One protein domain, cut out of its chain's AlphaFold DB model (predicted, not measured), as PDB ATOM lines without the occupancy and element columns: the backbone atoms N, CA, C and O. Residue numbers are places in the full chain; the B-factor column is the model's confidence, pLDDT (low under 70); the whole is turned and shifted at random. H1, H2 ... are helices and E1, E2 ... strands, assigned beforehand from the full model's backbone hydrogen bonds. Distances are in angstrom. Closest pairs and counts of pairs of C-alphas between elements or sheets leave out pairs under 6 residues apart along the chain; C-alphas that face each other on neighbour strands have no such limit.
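What this domain is: This is residues 560 to 703 of the 1219 residues of an uncharacterized protein of Cyanobacteria bacterium UBA8543 (UniProt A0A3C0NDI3). Two lobes sit end to end, each a small antiparallel sheet with a helical hairpin on one side: in the first, H2 covers the sheet E1 E2 E7 E6 and H1 packs on H2, away from the sheet; in the second, the long helix H4 covers the sheet E3 E5 E4 and H3 packs beside it. H4 also bridges the lobes, its residues 679 to 683 coming to edge strand E6 of the first sheet. The printed part has 144 residues with four named helices and seven named strands, in the order E1 E2 H1 H2 E3 E4 E5 H3 H4 E6 E7, and its class is mixed, helices and strands. It is only just loose, close to compact, with a radius of gyration of the C-alphas of 17.8 A, and elongated, spanning 57 by 29 by 21 A.

Where its parts are: Find C-alpha 560 at (199.568, 241.982, 209.300), where strand E1 begins; it runs over residues 560 to 564. Strand E2, residues 572 to 578, comes next and is 19.1 A long. Then you meet helix H1, residues 583 to 591, and helix H2, residues 596 to 609, 19.8 A long. Strand E3 covers residues 612 to 617, E4 residues 630 to 635, and E5 residues 638 to 644, 19.7 A from first to last C-alpha. Helix H3 covers residues 649 to 656. Look for C-alpha 662 at (189.216, 263.257, 244.735): there H4, the longest helix, begins, and it runs 31.5 A to residue 683. Strand E6, residues 688 to 691, follows, and strand E7, residues 696 to 702, is 19.5 A long and ends at C-alpha 702, (215.656, 242.230, 211.048).

How they stand to each other: Start with the sheet ordered E1, E2, E7, E6, antiparallel throughout and strongly twisted, with C-alphas up to 6.2 A off its best plane. In the hairpin E1 and E2, N 562 and O 574 are 2.9 A apart, within hydrogen-bond range; between E2 and E7, look at N 575 and O 699, 2.8 A; in the hairpin E6 and E7, at N 698 and O 689, 2.8 A. H2 is on this sheet at a height of 9.3 A, over E2 and E7, and runs along the strands, at 18 degrees to E7 on the local plane; its closest C-alphas to E7 are those of Gly 601 and Ile 701, 6.7 A. H1 is not on the sheet but touches H2 in a helical hairpin, opposite ways at a shallow tilt of 15 degrees, the closest C-alphas being Glu 586 and Ile 606, 6.8 A. The other sheet, ordered E3, E5, E4, is antiparallel too: N 615 and O 641 are 2.8 A apart between E3 and E5, and N 640 and O 633 are 2.8 A apart in the hairpin E4 and E5. H4 is on it at a height of 8.8 A, over E3 and E5, along the strands at 24 degrees to E3 on the local plane; the closest C-alphas of E3 and H4 are Leu 615 and Leu 671, 6.3 A. These are two layers, a helix on one face of a sheet; H2 and H4 likewise make two layers with the first sheet, on the same face of it. From that sheet H4 only just stands up, its line rising 42 degrees, and the closest C-alphas of H4 and E6 are Ser 683 and Asn 689, 5.5 A. With residues 665 to 672 alone H4 touches H3 in a helical hairpin, opposite ways at a shallow tilt of 26 degrees, Arg 656 and Thr 665 being closest with C-alphas 6.5 A apart. H2 and H4 are apart. In H1, H2, H3 and H4 every O i to N i+4 pair is within hydrogen-bond range.

The domain as a whole: The two C-alphas farthest apart are those of Pro 567 and Glu 637, 61.3 A. The printed part has no cut. The link E3 to E4, residues 618 to 629, is long. The mean pLDDT of the printed part is 77.8; look for values under 70 at 21 residues, among them residues 563 to 572 and 684 to 686.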
ATOM      1  N   LYS A 560     198.962 241.985 210.632       83.88
ATOM      2  CA  LYS A 560     199.568 241.982 209.300       83.88
ATOM      3  C   LYS A 560     201.079 241.902 209.407       83.88
ATOM      4  O   LYS A 560     201.687 242.447 210.323       83.88
ATOM      5  N   ILE A 561     201.693 241.258 208.424       81.56
ATOM      6  CA  ILE A 561     203.138 241.301 208.230       81.56
ATOM      7  C   ILE A 561     203.383 242.223 207.042       81.56
ATOM      8  O   ILE A 561     203.089 241.864 205.903       81.56
ATOM      9  N   GLN A 562     203.899 243.422 207.297       75.88
ATOM     10  CA  GLN A 562     204.330 244.323 206.233       75.88
ATOM     11  C   GLN A 562     205.799 244.075 205.902       75.88
ATOM     12  O   GLN A 562     206.624 243.857 206.788       75.88
ATOM     13  N   VAL A 563     206.140 244.135 204.618       68.25
ATOM     14  CA  VAL A 563     207.532 244.078 204.166       68.25
ATOM     15  C   VAL A 563     207.891 245.447 203.610       68.25
ATOM     16  O   VAL A 563     207.356 245.853 202.578       68.25
ATOM     17  N   ASN A 564     208.776 246.169 204.295       59.34
ATOM     18  CA  ASN A 564     209.213 247.484 203.840       59.34
ATOM     19  C   ASN A 564     210.355 247.337 202.830       59.34
ATOM     20  O   ASN A 564     211.409 246.786 203.147       59.34
ATOM     21  N   TYR A 565     210.143 247.868 201.624       52.47
ATOM     22  CA  TYR A 565     211.134 247.921 200.547       52.47
ATOM     23  C   TYR A 565     211.438 249.376 200.160       52.47
ATOM     24  O   TYR A 565     210.593 250.034 199.550       52.47
ATOM     25  N   PRO A 566     212.652 249.869 200.458       41.34
ATOM     26  CA  PRO A 566     213.296 250.870 199.603       41.34
ATOM     27  C   PRO A 566     214.751 250.499 199.214       41.34
ATOM     28  O   PRO A 566     215.345 249.603 199.811       41.34
ATOM     29  N   PRO A 567     215.353 251.172 198.207       42.25
ATOM     30  CA  PRO A 567     216.480 250.648 197.415       42.25
ATOM     31  C   PRO A 567     217.857 250.611 198.100       42.25
ATOM     32  O   PRO A 567     218.821 250.181 197.473       42.25
ATOM     33  N   SER A 568     217.987 251.088 199.339       42.78
ATOM     34  CA  SER A 568     219.295 251.330 199.972       42.78
ATOM     35  C   SER A 568     219.381 250.960 201.458       42.78
ATOM     36  O   SER A 568     220.378 251.279 202.100       42.78
ATOM     37  N   THR A 569     218.380 250.279 202.024       50.03
ATOM     38  CA  THR A 569     218.395 249.829 203.430       50.03
ATOM     39  C   THR A 569     217.996 248.356 203.574       50.03
ATOM     40  O   THR A 569     217.396 247.791 202.657       50.03
ATOM     41  N   PRO A 570     218.359 247.699 204.693       53.00
ATOM     42  CA  PRO A 570     218.112 246.275 204.890       53.00
ATOM     43  C   PRO A 570     216.605 245.953 204.824       53.00
ATOM     44  O   PRO A 570     215.804 246.620 205.474       53.00
ATOM     45  N   GLN A 571     216.203 244.937 204.043       57.81
ATOM     46  CA  GLN A 571     214.808 244.463 204.001       57.81
ATOM     47  C   GLN A 571     214.367 244.024 205.397       57.81
ATOM     48  O   GLN A 571     214.861 243.010 205.891       57.81
ATOM     49  N   ASN A 572     213.432 244.746 206.006       65.06
ATOM     50  CA  ASN A 572     212.940 244.437 207.344       65.06
ATOM     51  C   ASN A 572     211.449 244.100 207.289       65.06
ATOM     52  O   ASN A 572     210.672 244.721 206.556       65.06
ATOM     53  N   TRP A 573     211.058 243.085 208.057       73.56
ATOM     54  CA  TRP A 573     209.651 242.766 208.273       73.56
ATOM     55  C   TRP A 573     209.118 243.630 209.403       73.56
ATOM     56  O   TRP A 573     209.809 243.861 210.391       73.56
ATOM     57  N   VAL A 574     207.880 244.078 209.270       78.88
ATOM     58  CA  VAL A 574     207.168 244.819 210.302       78.88
ATOM     59  C   VAL A 574     205.946 244.006 210.693       78.88
ATOM     60  O   VAL A 574     205.021 243.834 209.898       78.88
ATOM     61  N   LEU A 575     205.967 243.459 211.908       86.38
ATOM     62  CA  LEU A 575     204.800 242.831 212.512       86.38
ATOM     63  C   LEU A 575     203.883 243.937 213.012       86.38
ATOM     64  O   LEU A 575     204.235 244.655 213.942       86.38
ATOM     65  N   GLN A 576     202.729 244.075 212.384       84.88
ATOM     66  CA  GLN A 576     201.780 245.140 212.649       84.88
ATOM     67  C   GLN A 576     200.540 244.561 213.323       84.88
ATOM     68  O   GLN A 576     199.922 243.627 212.806       84.88
ATOM     69  N   TRP A 577     200.156 245.150 214.451       89.19
ATOM     70  CA  TRP A 577     198.890 244.877 215.123       89.19
ATOM     71  C   TRP A 577     198.049 246.145 215.253       89.19
ATOM     72  O   TRP A 577     198.584 247.201 215.586       89.19
ATOM     73  N   THR A 578     196.734 246.043 215.049       83.88
ATOM     74  CA  THR A 578     195.783 247.147 215.242       83.88
ATOM     75  C   THR A 578     194.638 246.771 216.187       83.88
ATOM     76  O   THR A 578     193.916 245.796 215.983       83.88
ATOM     77  N   GLY A 579     194.418 247.594 217.219       80.25
ATOM     78  CA  GLY A 579     193.305 247.427 218.162       80.25
ATOM     79  C   GLY A 579     193.633 246.570 219.391       80.25
ATOM     80  O   GLY A 579     194.794 246.338 219.714       80.25
ATOM     81  N   SER A 580     192.600 246.146 220.130       77.38
ATOM     82  CA  SER A 580     192.754 245.305 221.336       77.38
ATOM     83  C   SER A 580     192.791 243.823 220.953       77.38
ATOM     84  O   SER A 580     192.114 243.438 220.007       77.38
ATOM     85  N   MET A 581     193.559 243.005 221.675       82.81
ATOM     86  CA  MET A 581     193.717 241.575 221.383       82.81
ATOM     87  C   MET A 581     192.793 240.715 222.251       82.81
ATOM     88  O   MET A 581     192.740 240.884 223.472       82.81
ATOM     89  N   THR A 582     192.075 239.790 221.613       81.88
ATOM     90  CA  THR A 582     191.282 238.755 222.296       81.88
ATOM     91  C   THR A 582     192.129 237.524 222.634       81.88
ATOM     92  O   THR A 582     193.126 237.250 221.967       81.88
ATOM     93  N   ASP A 583     191.706 236.726 223.618       78.62
ATOM     94  CA  ASP A 583     192.429 235.505 224.025       78.62
ATOM     95  C   ASP A 583     192.534 234.474 222.877       78.62
ATOM     96  O   ASP A 583     193.500 233.718 222.781       78.62
ATOM     97  N   SER A 584     191.552 234.449 221.965       80.94
ATOM     98  CA  SER A 584     191.581 233.597 220.765       80.94
ATOM     99  C   SER A 584     192.666 234.040 219.776       80.94
ATOM    100  O   SER A 584     193.397 233.213 219.229       80.94
ATOM    101  N   GLU A 585     192.815 235.350 219.574       85.94
ATOM    102  CA  GLU A 585     193.826 235.913 218.675       85.94
ATOM    103  C   GLU A 585     195.239 235.808 219.250       85.94
ATOM    104  O   GLU A 585     196.176 235.538 218.501       85.94
ATOM    105  N   GLU A 586     195.393 235.956 220.569       84.50
ATOM    106  CA  GLU A 586     196.667 235.723 221.252       84.50
ATOM    107  C   GLU A 586     197.145 234.281 221.038       84.50
ATOM    108  O   GLU A 586     198.266 234.059 220.576       84.50
ATOM    109  N   ASN A 587     196.270 233.299 221.281       83.25
ATOM    110  CA  ASN A 587     196.577 231.887 221.047       83.25
ATOM    111  C   ASN A 587     196.902 231.608 219.568       83.25
ATOM    112  O   ASN A 587     197.842 230.867 219.268       83.25
ATOM    113  N   ALA A 588     196.173 232.232 218.633       83.56
ATOM    114  CA  ALA A 588     196.434 232.102 217.200       83.56
ATOM    115  C   ALA A 588     197.809 232.666 216.798       83.56
ATOM    116  O   ALA A 588     198.526 232.027 216.025       83.56
ATOM    117  N   LEU A 589     198.213 233.818 217.346       83.94
ATOM    118  CA  LEU A 589     199.535 234.406 217.107       83.94
ATOM    119  C   LEU A 589     200.661 233.562 217.710       83.94
ATOM    120  O   LEU A 589     201.664 233.312 217.038       83.94
ATOM    121  N   GLN A 590     200.500 233.072 218.943       82.69
ATOM    122  CA  GLN A 590     201.494 232.205 219.587       82.69
ATOM    123  C   GLN A 590     201.684 230.880 218.830       82.69
ATOM    124  O   GLN A 590     202.805 230.361 218.761       82.69
ATOM    125  N   ALA A 591     200.622 230.363 218.201       81.12
ATOM    126  CA  ALA A 591     200.646 229.138 217.405       81.12
ATOM    127  C   ALA A 591     201.312 229.287 216.022       81.12
ATOM    128  O   ALA A 591     201.650 228.275 215.407       81.12
ATOM    129  N   LEU A 592     201.560 230.510 215.526       80.31
ATOM    130  CA  LEU A 592     202.158 230.718 214.199       80.31
ATOM    131  C   LEU A 592     203.550 230.078 214.094       80.31
ATOM    132  O   LEU A 592     204.404 230.383 214.925       80.31
ATOM    133  N   PRO A 593     203.845 229.236 213.088       71.31
ATOM    134  CA  PRO A 593     205.179 228.662 212.923       71.31
ATOM    135  C   PRO A 593     206.199 229.774 212.660       71.31
ATOM    136  O   PRO A 593     205.908 230.723 211.943       71.31
ATOM    137  N   GLY A 594     207.390 229.680 213.237       71.25
ATOM    138  CA  GLY A 594     208.404 230.720 213.105       71.25
ATOM    139  C   GLY A 594     209.694 230.324 213.797       71.25
ATOM    140  O   GLY A 594     209.673 229.574 214.773       71.25
ATOM    141  N   ASP A 595     210.811 230.835 213.298       69.81
ATOM    142  CA  ASP A 595     212.095 230.731 213.973       69.81
ATOM    143  C   ASP A 595     212.174 231.680 215.179       69.81
ATOM    144  O   ASP A 595     211.295 232.513 215.415       69.81
ATOM    145  N   GLN A 596     213.229 231.531 215.979       73.88
ATOM    146  CA  GLN A 596     213.343 232.195 217.276       73.88
ATOM    147  C   GLN A 596     213.203 233.732 217.203       73.88
ATOM    148  O   GLN A 596     212.433 234.265 218.001       73.88
ATOM    149  N   PRO A 597     213.821 234.461 216.250       73.69
ATOM    150  CA  PRO A 597     213.617 235.906 216.114       73.69
ATOM    151  C   PRO A 597     212.162 236.294 215.817       73.69
ATOM    152  O   PRO A 597     211.641 237.236 216.413       73.69
ATOM    153  N   PHE A 598     211.472 235.547 214.947       77.69
ATOM    154  CA  PHE A 598     210.061 235.792 214.639       77.69
ATOM    155  C   PHE A 598     209.169 235.523 215.855       77.69
ATOM    156  O   PHE A 598     208.315 236.340 216.195       77.69
ATOM    157  N   LYS A 599     209.398 234.410 216.563       80.25
ATOM    158  CA  LYS A 599     208.676 234.064 217.798       80.25
ATOM    159  C   LYS A 599     208.904 235.086 218.912       80.25
ATOM    160  O   LYS A 599     207.956 235.428 219.618       80.25
ATOM    161  N   LEU A 600     210.126 235.606 219.047       81.62
ATOM    162  CA  LEU A 600     210.442 236.696 219.971       81.62
ATOM    163  C   LEU A 600     209.707 237.981 219.580       81.62
ATOM    164  O   LEU A 600     209.115 238.618 220.443       81.62
ATOM    165  N   GLY A 601     209.666 238.328 218.292       82.75
ATOM    166  CA  GLY A 601     208.908 239.480 217.805       82.75
ATOM    167  C   GLY A 601     207.401 239.371 218.055       82.75
ATOM    168  O   GLY A 601     206.794 240.326 218.528       82.75
ATOM    169  N   ILE A 602     206.806 238.196 217.826       85.38
ATOM    170  CA  ILE A 602     205.400 237.914 218.166       85.38
ATOM    171  C   ILE A 602     205.166 238.031 219.677       85.38
ATOM    172  O   ILE A 602     204.194 238.650 220.101       85.38
ATOM    173  N   SER A 603     206.067 237.488 220.497       84.31
ATOM    174  CA  SER A 603     205.961 237.571 221.960       84.31
ATOM    175  C   SER A 603     206.042 239.020 222.446       84.31
ATOM    176  O   SER A 603     205.252 239.441 223.287       84.31
ATOM    177  N   SER A 604     206.952 239.811 221.876       84.75
ATOM    178  CA  SER A 604     207.057 241.248 222.138       84.75
ATOM    179  C   SER A 604     205.790 242.000 221.724       84.75
ATOM    180  O   SER A 604     205.324 242.856 222.472       84.75
ATOM    181  N   LEU A 605     205.188 241.646 220.582       86.81
ATOM    182  CA  LEU A 605     203.938 242.242 220.105       86.81
ATOM    183  C   LEU A 605     202.794 241.971 221.079       86.81
ATOM    184  O   LEU A 605     202.124 242.903 221.512       86.81
ATOM    185  N   ILE A 606     202.619 240.711 221.476       85.25
ATOM    186  CA  ILE A 606     201.598 240.299 222.445       85.25
ATOM    187  C   ILE A 606     201.802 241.031 223.775       85.25
ATOM    188  O   ILE A 606     200.863 241.638 224.287       85.25
ATOM    189  N   ASN A 607     203.031 241.051 224.300       85.00
ATOM    190  CA  ASN A 607     203.349 241.719 225.563       85.00
ATOM    191  C   ASN A 607     203.031 243.220 225.539       85.00
ATOM    192  O   ASN A 607     202.573 243.762 226.544       85.00
ATOM    193  N   LEU A 608     203.261 243.895 224.408       85.12
ATOM    194  CA  LEU A 608     202.956 245.317 224.258       85.12
ATOM    195  C   LEU A 608     201.456 245.575 224.097       85.12
ATOM    196  O   LEU A 608     200.949 246.529 224.684       85.12
ATOM    197  N   VAL A 609     200.734 244.742 223.344       84.06
ATOM    198  CA  VAL A 609     199.284 244.906 223.133       84.06
ATOM    199  C   VAL A 609     198.494 244.580 224.406       84.06
ATOM    200  O   VAL A 609     197.567 245.309 224.756       84.06
ATOM    201  N   ASN A 610     198.880 243.526 225.133       83.56
ATOM    202  CA  ASN A 610     198.184 243.037 226.327       83.56
ATOM    203  C   ASN A 610     198.758 243.557 227.655       83.56
ATOM    204  O   ASN A 610     198.365 243.073 228.724       83.56
ATOM    205  N   LYS A 611     199.649 244.558 227.624       86.62
ATOM    206  CA  LYS A 611     200.226 245.144 228.840       86.62
ATOM    207  C   LYS A 611     199.121 245.650 229.764       86.62
ATOM    208  O   LYS A 611     198.289 246.457 229.369       86.62
ATOM    209  N   THR A 612     199.123 245.168 230.999       82.81
ATOM    210  CA  THR A 612     198.135 245.548 232.010       82.81
ATOM    211  C   THR A 612     198.796 246.430 233.061       82.81
ATOM    212  O   THR A 612     199.909 246.142 233.503       82.81
ATOM    213  N   PHE A 613     198.111 247.502 233.432       84.62
ATOM    214  CA  PHE A 613     198.511 248.478 234.435       84.62
ATOM    215  C   PHE A 613     197.509 248.406 235.574       84.62
ATOM    216  O   PHE A 613     196.303 248.455 235.331       84.62
ATOM    217  N   THR A 614     197.996 248.254 236.800       83.31
ATOM    218  CA  THR A 614     197.161 248.071 237.988       83.31
ATOM    219  C   THR A 614     197.549 249.085 239.042       83.31
ATOM    220  O   THR A 614     198.692 249.088 239.494       83.31
ATOM    221  N   LEU A 615     196.591 249.888 239.489       84.44
ATOM    222  CA  LEU A 615     196.787 250.862 240.550       84.44
ATOM    223  C   LEU A 615     195.826 250.579 241.703       84.44
ATOM    224  O   LEU A 615     194.613 250.544 241.514       84.44
ATOM    225  N   THR A 616     196.361 250.401 242.909       80.75
ATOM    226  CA  THR A 616     195.550 250.131 244.104       80.75
ATOM    227  C   THR A 616     195.226 251.427 244.832       80.75
ATOM    228  O   THR A 616     196.116 252.209 245.157       80.75
ATOM    229  N   LEU A 617     193.946 251.640 245.116       80.44
ATOM    230  CA  LEU A 617     193.443 252.761 245.890       80.44
ATOM    231  C   LEU A 617     193.148 252.323 247.325       80.44
ATOM    232  O   LEU A 617     192.530 251.276 247.528       80.44
ATOM    233  N   PRO A 618     193.513 253.144 248.324       72.44
ATOM    234  CA  PRO A 618     193.383 252.797 249.737       72.44
ATOM    235  C   PRO A 618     191.934 252.803 250.253       72.44
ATOM    236  O   PRO A 618     191.727 252.582 251.441       72.44
ATOM    237  N   GLN A 619     190.943 253.065 249.392       73.56
ATOM    238  CA  GLN A 619     189.526 253.138 249.749       73.56
ATOM    239  C   GLN A 619     188.653 252.297 248.806       73.56
ATOM    240  O   GLN A 619     188.962 252.121 247.621       73.56
ATOM    241  N   LYS A 620     187.520 251.817 249.324       74.69
ATOM    242  CA  LYS A 620     186.506 251.064 248.579       74.69
ATOM    243  C   LYS A 620     185.631 251.987 247.726       74.69
ATOM    244  O   LYS A 620     184.971 252.883 248.241       74.69
ATOM    245  N   ILE A 621     185.579 251.724 246.424       72.50
ATOM    246  CA  ILE A 621     184.892 252.540 245.423       72.50
ATOM    247  C   ILE A 621     183.958 251.625 244.641       72.50
ATOM    248  O   ILE A 621     184.396 250.715 243.945       72.50
ATOM    249  N   SER A 622     182.652 251.848 244.779       65.56
ATOM    250  CA  SER A 622     181.623 251.078 244.071       65.56
ATOM    251  C   SER A 622     181.176 251.849 242.830       65.56
ATOM    252  O   SER A 622     180.221 252.617 242.883       65.56
ATOM    253  N   LEU A 623     181.907 251.676 241.728       71.25
ATOM    254  CA  LEU A 623     181.598 252.256 240.418       71.25
ATOM    255  C   LEU A 623     181.579 251.147 239.367       71.25
ATOM    256  O   LEU A 623     182.449 250.279 239.353       71.25
ATOM    257  N   THR A 624     180.611 251.195 238.459       64.38
ATOM    258  CA  THR A 624     180.569 250.331 237.275       64.38
ATOM    259  C   THR A 624     181.061 251.119 236.067       64.38
ATOM    260  O   THR A 624     180.493 252.163 235.752       64.38
ATOM    261  N   SER A 625     182.097 250.631 235.382       68.81
ATOM    262  CA  SER A 625     182.600 251.229 234.140       68.81
ATOM    263  C   SER A 625     182.224 250.366 232.940       68.81
ATOM    264  O   SER A 625     182.470 249.163 232.947       68.81
ATOM    265  N   ASN A 626     181.690 251.002 231.895       72.00
ATOM    266  CA  ASN A 626     181.533 250.399 230.566       72.00
ATOM    267  C   ASN A 626     182.675 250.799 229.616       72.00
ATOM    268  O   ASN A 626     182.577 250.577 228.410       72.00
ATOM    269  N   ILE A 627     183.742 251.424 230.133       77.94
ATOM    270  CA  ILE A 627     184.909 251.797 229.332       77.94
ATOM    271  C   ILE A 627     185.684 250.517 228.990       77.94
ATOM    272  O   ILE A 627     186.141 249.824 229.904       77.94
ATOM    273  N   PRO A 628     185.852 250.189 227.695       72.12
ATOM    274  CA  PRO A 628     186.605 249.015 227.276       72.12
ATOM    275  C   PRO A 628     188.026 249.032 227.842       72.12
ATOM    276  O   PRO A 628     188.654 250.085 227.917       72.12
ATOM    277  N   ASN A 629     188.541 247.859 228.215       78.06
ATOM    278  CA  ASN A 629     189.876 247.664 228.795       78.06
ATOM    279  C   ASN A 629     190.126 248.290 230.179       78.06
ATOM    280  O   ASN A 629     191.219 248.102 230.714       78.06
ATOM    281  N   PHE A 630     189.135 248.954 230.786       83.75
ATOM    282  CA  PHE A 630     189.203 249.421 232.169       83.75
ATOM    283  C   PHE A 630     188.338 248.564 233.093       83.75
ATOM    284  O   PHE A 630     187.164 248.326 232.809       83.75
ATOM    285  N   LYS A 631     188.888 248.142 234.231       81.50
ATOM    286  CA  LYS A 631     188.156 247.419 235.276       81.50
ATOM    287  C   LYS A 631     188.468 247.994 236.650       81.50
ATOM    288  O   LYS A 631     189.590 248.419 236.906       81.50
ATOM    289  N   ILE A 632     187.472 247.975 237.528       79.25
ATOM    290  CA  ILE A 632     187.624 248.307 238.944       79.25
ATOM    291  C   ILE A 632     187.264 247.051 239.727       79.25
ATOM    292  O   ILE A 632     186.131 246.577 239.644       79.25
ATOM    293  N   GLU A 633     188.217 246.516 240.478       80.00
ATOM    294  CA  GLU A 633     188.003 245.364 241.350       80.00
ATOM    295  C   GLU A 633     188.064 245.816 242.805       80.00
ATOM    296  O   GLU A 633     188.968 246.545 243.204       80.00
ATOM    297  N   VAL A 634     187.086 245.418 243.613       72.50
ATOM    298  CA  VAL A 634     187.015 245.809 245.024       72.50
ATOM    299  C   VAL A 634     187.507 244.653 245.888       72.50
ATOM    300  O   VAL A 634     186.874 243.599 245.922       72.50
ATOM    301  N   ALA A 635     188.604 244.858 246.617       64.69
ATOM    302  CA  ALA A 635     189.237 243.852 247.464       64.69
ATOM    303  C   ALA A 635     189.279 244.324 248.929       64.69
ATOM    304  O   ALA A 635     190.026 245.235 249.265       64.69
ATOM    305  N   SER A 636     188.443 243.725 249.789       61.88
ATOM    306  CA  SER A 636     188.519 243.746 251.269       61.88
ATOM    307  C   SER A 636     188.940 245.067 251.961       61.88
ATOM    308  O   SER A 636     189.697 244.997 252.921       61.88
ATOM    309  N   GLU A 637     188.425 246.219 251.482       72.38
ATOM    310  CA  GLU A 637     188.610 247.640 251.915       72.38
ATOM    311  C   GLU A 637     189.341 248.553 250.892       72.38
ATOM    312  O   GLU A 637     189.334 249.774 251.034       72.38
ATOM    313  N   GLN A 638     189.887 248.005 249.802       78.50
ATOM    314  CA  GLN A 638     190.600 248.734 248.739       78.50
ATOM    315  C   GLN A 638     189.951 248.541 247.360       78.50
ATOM    316  O   GLN A 638     189.152 247.623 247.157       78.50
ATOM    317  N   SER A 639     190.302 249.398 246.397       80.62
ATOM    318  CA  SER A 639     189.871 249.259 244.995       80.62
ATOM    319  C   SER A 639     191.072 249.221 244.066       80.62
ATOM    320  O   SER A 639     191.904 250.118 244.114       80.62
ATOM    321  N   VAL A 640     191.156 248.223 243.196       83.06
ATOM    322  CA  VAL A 640     192.215 248.086 242.195       83.06
ATOM    323  C   VAL A 640     191.679 248.547 240.847       83.06
ATOM    324  O   VAL A 640     190.740 247.967 240.301       83.06
ATOM    325  N   LEU A 641     192.274 249.608 240.316       85.62
ATOM    326  CA  LEU A 641     192.026 250.098 238.971       85.62
ATOM    327  C   LEU A 641     192.934 249.352 238.007       85.62
ATOM    328  O   LEU A 641     194.148 249.354 238.189       85.62
ATOM    329  N   THR A 642     192.363 248.746 236.977       83.88
ATOM    330  CA  THR A 642     193.112 247.984 235.982       83.88
ATOM    331  C   THR A 642     192.849 248.543 234.595       83.88
ATOM    332  O   THR A 642     191.694 248.628 234.183       83.88
ATOM    333  N   TRP A 643     193.905 248.893 233.863       86.88
ATOM    334  CA  TRP A 643     193.843 249.275 232.454       86.88
ATOM    335  C   TRP A 643     194.661 248.307 231.597       86.88
ATOM    336  O   TRP A 643     195.800 247.997 231.940       86.88
ATOM    337  N   LYS A 644     194.105 247.841 230.475       85.44
ATOM    338  CA  LYS A 644     194.791 246.938 229.536       85.44
ATOM    339  C   LYS A 644     195.077 247.632 228.195       85.44
ATOM    340  O   LYS A 644     194.169 248.095 227.510       85.44
ATOM    341  N   GLY A 645     196.342 247.643 227.789       81.88
ATOM    342  CA  GLY A 645     196.804 248.099 226.480       81.88
ATOM    343  C   GLY A 645     196.988 249.613 226.353       81.88
ATOM    344  O   GLY A 645     196.981 250.364 227.327       81.88
ATOM    345  N   VAL A 646     197.156 250.078 225.114       83.69
ATOM    346  CA  VAL A 646     197.353 251.502 224.791       83.69
ATOM    347  C   VAL A 646     196.069 252.301 225.063       83.69
ATOM    348  O   VAL A 646     194.971 251.853 224.714       83.69
ATOM    349  N   MET A 647     196.206 253.490 225.658       84.00
ATOM    350  CA  MET A 647     195.100 254.394 226.000       84.00
ATOM    351  C   MET A 647     195.013 255.568 225.022       84.00
ATOM    352  O   MET A 647     195.979 256.312 224.864       84.00
ATOM    353  N   LYS A 648     193.855 255.747 224.375       85.31
ATOM    354  CA  LYS A 648     193.589 256.899 223.496       85.31
ATOM    355  C   LYS A 648     193.217 258.141 224.300       85.31
ATOM    356  O   LYS A 648     192.659 258.039 225.392       85.31
ATOM    357  N   SER A 649     193.384 259.312 223.690       80.50
ATOM    358  CA  SER A 649     192.991 260.598 224.282       80.50
ATOM    359  C   SER A 649     191.495 260.662 224.652       80.50
ATOM    360  O   SER A 649     191.121 261.264 225.657       80.50
ATOM    361  N   SER A 650     190.619 260.000 223.884       80.62
ATOM    362  CA  SER A 650     189.181 259.916 224.190       80.62
ATOM    363  C   SER A 650     188.857 258.990 225.370       80.62
ATOM    364  O   SER A 650     187.928 259.267 226.127       80.62
ATOM    365  N   GLU A 651     189.625 257.915 225.556       85.06
ATOM    366  CA  GLU A 651     189.478 256.985 226.684       85.06
ATOM    367  C   GLU A 651     190.000 257.612 227.978       85.06
ATOM    368  O   GLU A 651     189.368 257.478 229.020       85.06
ATOM    369  N   GLU A 652     191.093 258.374 227.900       83.19
ATOM    370  CA  GLU A 652     191.589 259.195 229.005       83.19
ATOM    371  C   GLU A 652     190.523 260.188 229.488       83.19
ATOM    372  O   GLU A 652     190.243 260.272 230.687       83.19
ATOM    373  N   ALA A 653     189.902 260.923 228.559       80.62
ATOM    374  CA  ALA A 653     188.833 261.860 228.892       80.62
ATOM    375  C   ALA A 653     187.635 261.144 229.542       80.62
ATOM    376  O   ALA A 653     187.084 261.638 230.526       80.62
ATOM    377  N   ALA A 654     187.271 259.958 229.040       81.62
ATOM    378  CA  ALA A 654     186.201 259.142 229.607       81.62
ATOM    379  C   ALA A 654     186.539 258.632 231.020       81.62
ATOM    380  O   ALA A 654     185.682 258.685 231.900       81.62
ATOM    381  N   LEU A 655     187.782 258.199 231.269       82.38
ATOM    382  CA  LEU A 655     188.238 257.745 232.587       82.38
ATOM    383  C   LEU A 655     188.195 258.869 233.624       82.38
ATOM    384  O   LEU A 655     187.711 258.656 234.735       82.38
ATOM    385  N   ARG A 656     188.646 260.076 233.260       82.12
ATOM    386  CA  ARG A 656     188.599 261.248 234.153       82.12
ATOM    387  C   ARG A 656     187.169 261.694 234.474       82.12
ATOM    388  O   ARG A 656     186.953 262.316 235.507       82.12
ATOM    389  N   ALA A 657     186.197 261.374 233.619       80.12
ATOM    390  CA  ALA A 657     184.789 261.716 233.813       80.12
ATOM    391  C   ALA A 657     184.002 260.699 234.666       80.12
ATOM    392  O   ALA A 657     182.850 260.963 235.006       80.12
ATOM    393  N   LEU A 658     184.592 259.545 235.016       79.44
ATOM    394  CA  LEU A 658     183.888 258.454 235.708       79.44
ATOM    395  C   LEU A 658     183.406 258.809 237.123       79.44
ATOM    396  O   LEU A 658     182.411 258.251 237.581       79.44
ATOM    397  N   SER A 659     184.110 259.687 237.842       70.31
ATOM    398  CA  SER A 659     183.733 260.115 239.193       70.31
ATOM    399  C   SER A 659     184.405 261.437 239.555       70.31
ATOM    400  O   SER A 659     185.498 261.721 239.079       70.31
ATOM    401  N   GLN A 660     183.761 262.225 240.419       72.12
ATOM    402  CA  GLN A 660     184.330 263.451 240.995       72.12
ATOM    403  C   GLN A 660     185.008 263.220 242.359       72.12
ATOM    404  O   GLN A 660     185.462 264.171 242.991       72.12
ATOM    405  N   ASP A 661     185.083 261.970 242.836       76.25
ATOM    406  CA  ASP A 661     185.805 261.630 244.066       76.25
ATOM    407  C   ASP A 661     187.301 261.954 243.920       76.25
ATOM    408  O   ASP A 661     187.950 261.523 242.963       76.25
ATOM    409  N   ALA A 662     187.856 262.732 244.852       75.75
ATOM    410  CA  ALA A 662     189.216 263.257 244.735       75.75
ATOM    411  C   ALA A 662     190.283 262.148 244.778       75.75
ATOM    412  O   ALA A 662     191.247 262.187 244.013       75.75
ATOM    413  N   THR A 663     190.097 261.130 245.625       76.06
ATOM    414  CA  THR A 663     191.019 259.991 245.740       76.06
ATOM    415  C   THR A 663     190.981 259.131 244.475       76.06
ATOM    416  O   THR A 663     192.030 258.742 243.963       76.06
ATOM    417  N   PHE A 664     189.791 258.885 243.918       82.25
ATOM    418  CA  PHE A 664     189.622 258.187 242.644       82.25
ATOM    419  C   PHE A 664     190.210 258.973 241.472       82.25
ATOM    420  O   PHE A 664     190.921 258.402 240.654       82.25
ATOM    421  N   THR A 665     189.956 260.282 241.405       80.69
ATOM    422  CA  THR A 665     190.448 261.159 240.332       80.69
ATOM    423  C   THR A 665     191.975 261.205 240.323       80.69
ATOM    424  O   THR A 665     192.593 261.082 239.266       80.69
ATOM    425  N   ASN A 666     192.601 261.309 241.499       82.75
ATOM    426  CA  ASN A 666     194.057 261.231 241.635       82.75
ATOM    427  C   ASN A 666     194.590 259.853 241.226       82.75
ATOM    428  O   ASN A 666     195.595 259.773 240.522       82.75
ATOM    429  N   GLY A 667     193.882 258.786 241.597       82.69
ATOM    430  CA  GLY A 667     194.158 257.428 241.142       82.69
ATOM    431  C   GLY A 667     194.125 257.277 239.622       82.69
ATOM    432  O   GLY A 667     195.071 256.794 239.013       82.69
ATOM    433  N   ILE A 668     193.056 257.746 238.985       86.31
ATOM    434  CA  ILE A 668     192.895 257.718 237.529       86.31
ATOM    435  C   ILE A 668     193.999 258.526 236.844       86.31
ATOM    436  O   ILE A 668     194.594 258.036 235.890       86.31
ATOM    437  N   ASN A 669     194.327 259.720 237.343       84.56
ATOM    438  CA  ASN A 669     195.410 260.533 236.783       84.56
ATOM    439  C   ASN A 669     196.779 259.846 236.905       84.56
ATOM    440  O   ASN A 669     197.555 259.888 235.952       84.56
ATOM    441  N   ALA A 670     197.062 259.181 238.029       84.81
ATOM    442  CA  ALA A 670     198.289 258.404 238.199       84.81
ATOM    443  C   ALA A 670     198.343 257.202 237.239       84.81
ATOM    444  O   ALA A 670     199.360 256.997 236.583       84.81
ATOM    445  N   LEU A 671     197.235 256.468 237.084       85.50
ATOM    446  CA  LEU A 671     197.133 255.345 236.147       85.50
ATOM    447  C   LEU A 671     197.306 255.802 234.689       85.50
ATOM    448  O   LEU A 671     198.019 255.165 233.920       85.50
ATOM    449  N   ILE A 672     196.686 256.921 234.304       85.44
ATOM    450  CA  ILE A 672     196.848 257.526 232.972       85.44
ATOM    451  C   ILE A 672     198.317 257.876 232.721       85.44
ATOM    452  O   ILE A 672     198.836 257.590 231.641       85.44
ATOM    453  N   GLN A 673     198.981 258.497 233.699       85.31
ATOM    454  CA  GLN A 673     200.379 258.891 233.565       85.31
ATOM    455  C   GLN A 673     201.292 257.665 233.425       85.31
ATOM    456  O   GLN A 673     202.123 257.635 232.523       85.31
ATOM    457  N   GLU A 674     201.077 256.620 234.226       86.94
ATOM    458  CA  GLU A 674     201.845 255.370 234.155       86.94
ATOM    459  C   GLU A 674     201.712 254.681 232.786       86.94
ATOM    460  O   GLU A 674     202.705 254.248 232.194       86.94
ATOM    461  N   VAL A 675     200.492 254.638 232.238       85.94
ATOM    462  CA  VAL A 675     200.233 254.092 230.897       85.94
ATOM    463  C   VAL A 675     200.954 254.919 229.826       85.94
ATOM    464  O   VAL A 675     201.600 254.355 228.937       85.94
ATOM    465  N   LYS A 676     200.877 256.254 229.900       83.75
ATOM    466  CA  LYS A 676     201.526 257.158 228.936       83.75
ATOM    467  C   LYS A 676     203.046 257.075 228.981       83.75
ATOM    468  O   LYS A 676     203.668 257.004 227.922       83.75
ATOM    469  N   ASP A 677     203.638 257.053 230.168       85.25
ATOM    470  CA  ASP A 677     205.090 257.004 230.327       85.25
ATOM    471  C   ASP A 677     205.654 255.683 229.788       85.25
ATOM    472  O   ASP A 677     206.660 255.679 229.074       85.25
ATOM    473  N   PHE A 678     204.970 254.557 230.033       87.25
ATOM    474  CA  PHE A 678     205.385 253.262 229.496       87.25
ATOM    475  C   PHE A 678     205.425 253.260 227.963       87.25
ATOM    476  O   PHE A 678     206.457 252.929 227.379       87.25
ATOM    477  N   TYR A 679     204.334 253.646 227.292       84.88
ATOM    478  CA  TYR A 679     204.270 253.572 225.828       84.88
ATOM    479  C   TYR A 679     205.092 254.658 225.126       84.88
ATOM    480  O   TYR A 679     205.655 254.382 224.067       84.88
ATOM    481  N   THR A 680     205.247 255.842 225.730       81.06
ATOM    482  CA  THR A 680     206.181 256.870 225.236       81.06
ATOM    483  C   THR A 680     207.615 256.331 225.225       81.06
ATOM    484  O   THR A 680     208.301 256.433 224.209       81.06
ATOM    485  N   ASN A 681     208.045 255.657 226.296       80.19
ATOM    486  CA  ASN A 681     209.380 255.056 226.367       80.19
ATOM    487  C   ASN A 681     209.573 253.902 225.367       80.19
ATOM    488  O   ASN A 681     210.639 253.792 224.767       80.19
ATOM    489  N   GLN A 682     208.554 253.066 225.139       80.50
ATOM    490  CA  GLN A 682     208.634 251.998 224.128       80.50
ATOM    491  C   GLN A 682     208.703 252.557 222.694       80.50
ATOM    492  O   GLN A 682     209.429 252.023 221.859       80.50
ATOM    493  N   SER A 683     208.017 253.673 222.416       70.06
ATOM    494  CA  SER A 683     208.042 254.333 221.100       70.06
ATOM    495  C   SER A 683     209.381 254.995 220.734       70.06
ATOM    496  O   SER A 683     209.585 255.339 219.573       70.06
ATOM    497  N   ALA A 684     210.307 255.145 221.689       64.75
ATOM    498  CA  ALA A 684     211.660 255.655 221.445       64.75
ATOM    499  C   ALA A 684     212.633 254.582 220.907       64.75
ATOM    500  O   ALA A 684     213.757 254.910 220.529       64.75
ATOM    501  N   SER A 685     212.226 253.306 220.868       68.44
ATOM    502  CA  SER A 685     213.031 252.222 220.295       68.44
ATOM    503  C   SER A 685     213.016 252.268 218.766       68.44
ATOM    504  O   SER A 685     211.953 252.279 218.154       68.44
ATOM    505  N   GLU A 686     214.176 252.170 218.109       65.38
ATOM    506  CA  GLU A 686     214.265 252.126 216.635       65.38
ATOM    507  C   GLU A 686     213.510 250.934 216.005       65.38
ATOM    508  O   GLU A 686     213.138 250.967 214.820       65.38
ATOM    509  N   THR A 687     213.260 249.891 216.807       70.12
ATOM    510  CA  THR A 687     212.603 248.637 216.412       70.12
ATOM    511  C   THR A 687     211.093 248.627 216.632       70.12
ATOM    512  O   THR A 687     210.432 247.710 216.152       70.12
ATOM    513  N   GLN A 688     210.522 249.620 217.316       80.00
ATOM    514  CA  GLN A 688     209.094 249.662 217.631       80.00
ATOM    515  C   GLN A 688     208.498 250.997 217.195       80.00
ATOM    516  O   GLN A 688     209.096 252.047 217.388       80.00
ATOM    517  N   ASN A 689     207.307 250.976 216.609       79.81
ATOM    518  CA  ASN A 689     206.566 252.191 216.298       79.81
ATOM    519  C   ASN A 689     205.134 252.041 216.812       79.81
ATOM    520  O   ASN A 689     204.437 251.090 216.460       79.81
ATOM    521  N   ILE A 690     204.716 252.954 217.689       81.06
ATOM    522  CA  ILE A 690     203.434 252.880 218.392       81.06
ATOM    523  C   ILE A 690     202.630 254.129 218.057       81.06
ATOM    524  O   ILE A 690     202.994 255.239 218.437       81.06
ATOM    525  N   ASN A 691     201.507 253.948 217.370       80.81
ATOM    526  CA  ASN A 691     200.563 255.022 217.097       80.81
ATOM    527  C   ASN A 691     199.402 254.941 218.098       80.81
ATOM    528  O   ASN A 691     198.529 254.075 218.006       80.81
ATOM    529  N   ILE A 692     199.410 255.867 219.059       78.25
ATOM    530  CA  ILE A 692     198.501 255.877 220.213       78.25
ATOM    531  C   ILE A 692     197.034 256.033 219.783       78.25
ATOM    532  O   ILE A 692     196.175 255.276 220.233       78.25
ATOM    533  N   GLU A 693     196.739 256.945 218.853       79.06
ATOM    534  CA  GLU A 693     195.363 257.249 218.423       79.06
ATOM    535  C   GLU A 693     194.705 256.104 217.639       79.06
ATOM    536  O   GLU A 693     193.495 255.864 217.730       79.06
ATOM    537  N   THR A 694     195.499 255.334 216.897       76.50
ATOM    538  CA  THR A 694     195.015 254.155 216.157       76.50
ATOM    539  C   THR A 694     195.161 252.850 216.944       76.50
ATOM    540  O   THR A 694     194.603 251.837 216.526       76.50
ATOM    541  N   LYS A 695     195.833 252.869 218.108       79.94
ATOM    542  CA  LYS A 695     196.296 251.672 218.841       79.94
ATOM    543  C   LYS A 695     197.038 250.692 217.926       79.94
ATOM    544  O   LYS A 695     196.810 249.484 217.989       79.94
ATOM    545  N   GLN A 696     197.871 251.227 217.038       83.94
ATOM    546  CA  GLN A 696     198.699 250.423 216.152       83.94
ATOM    547  C   GLN A 696     200.078 250.228 216.775       83.94
ATOM    548  O   GLN A 696     200.702 251.199 217.203       83.94
ATOM    549  N   ILE A 697     200.540 248.980 216.811       85.00
ATOM    550  CA  ILE A 697     201.878 248.608 217.271       85.00
ATOM    551  C   ILE A 697     202.583 247.882 216.134       85.00
ATOM    552  O   ILE A 697     202.135 246.825 215.692       85.00
ATOM    553  N   ASP A 698     203.699 248.452 215.700       84.50
ATOM    554  CA  ASP A 698     204.558 247.922 214.654       84.50
ATOM    555  C   ASP A 698     205.887 247.488 215.279       84.50
ATOM    556  O   ASP A 698     206.587 248.301 215.883       84.50
ATOM    557  N   ILE A 699     206.266 246.221 215.114       83.88
ATOM    558  CA  ILE A 699     207.568 245.694 215.536       83.88
ATOM    559  C   ILE A 699     208.388 245.351 214.304       83.88
ATOM    560  O   ILE A 699     208.052 244.437 213.550       83.88
ATOM    561  N   LYS A 700     209.493 246.070 214.118       80.06
ATOM    562  CA  LYS A 700     210.491 245.770 213.097       80.06
ATOM    563  C   LYS A 700     211.329 244.577 213.542       80.06
ATOM    564  O   LYS A 700     211.890 244.573 214.637       80.06
ATOM    565  N   ILE A 701     211.441 243.592 212.664       73.44
ATOM    566  CA  ILE A 701     212.303 242.426 212.824       73.44
ATOM    567  C   ILE A 701     213.303 242.426 211.676       73.44
ATOM    568  O   ILE A 701     212.918 242.454 210.500       73.44
ATOM    569  N   ASP A 702     214.586 242.380 212.026       65.31
ATOM    570  CA  ASP A 702     215.656 242.230 211.048       65.31
ATOM    571  C   ASP A 702     215.552 240.875 210.354       65.31
ATOM    572  O   ASP A 702     215.405 239.821 210.979       65.31
ATOM    573  N   PHE A 703     215.597 240.914 209.026       61.38
ATOM    574  CA  PHE A 703     215.192 239.790 208.204       61.38
ATOM    575  C   PHE A 703     216.204 239.507 207.082       61.38
ATOM    576  O   PHE A 703     216.530 240.373 206.271       61.38
TER     577      PHE A 703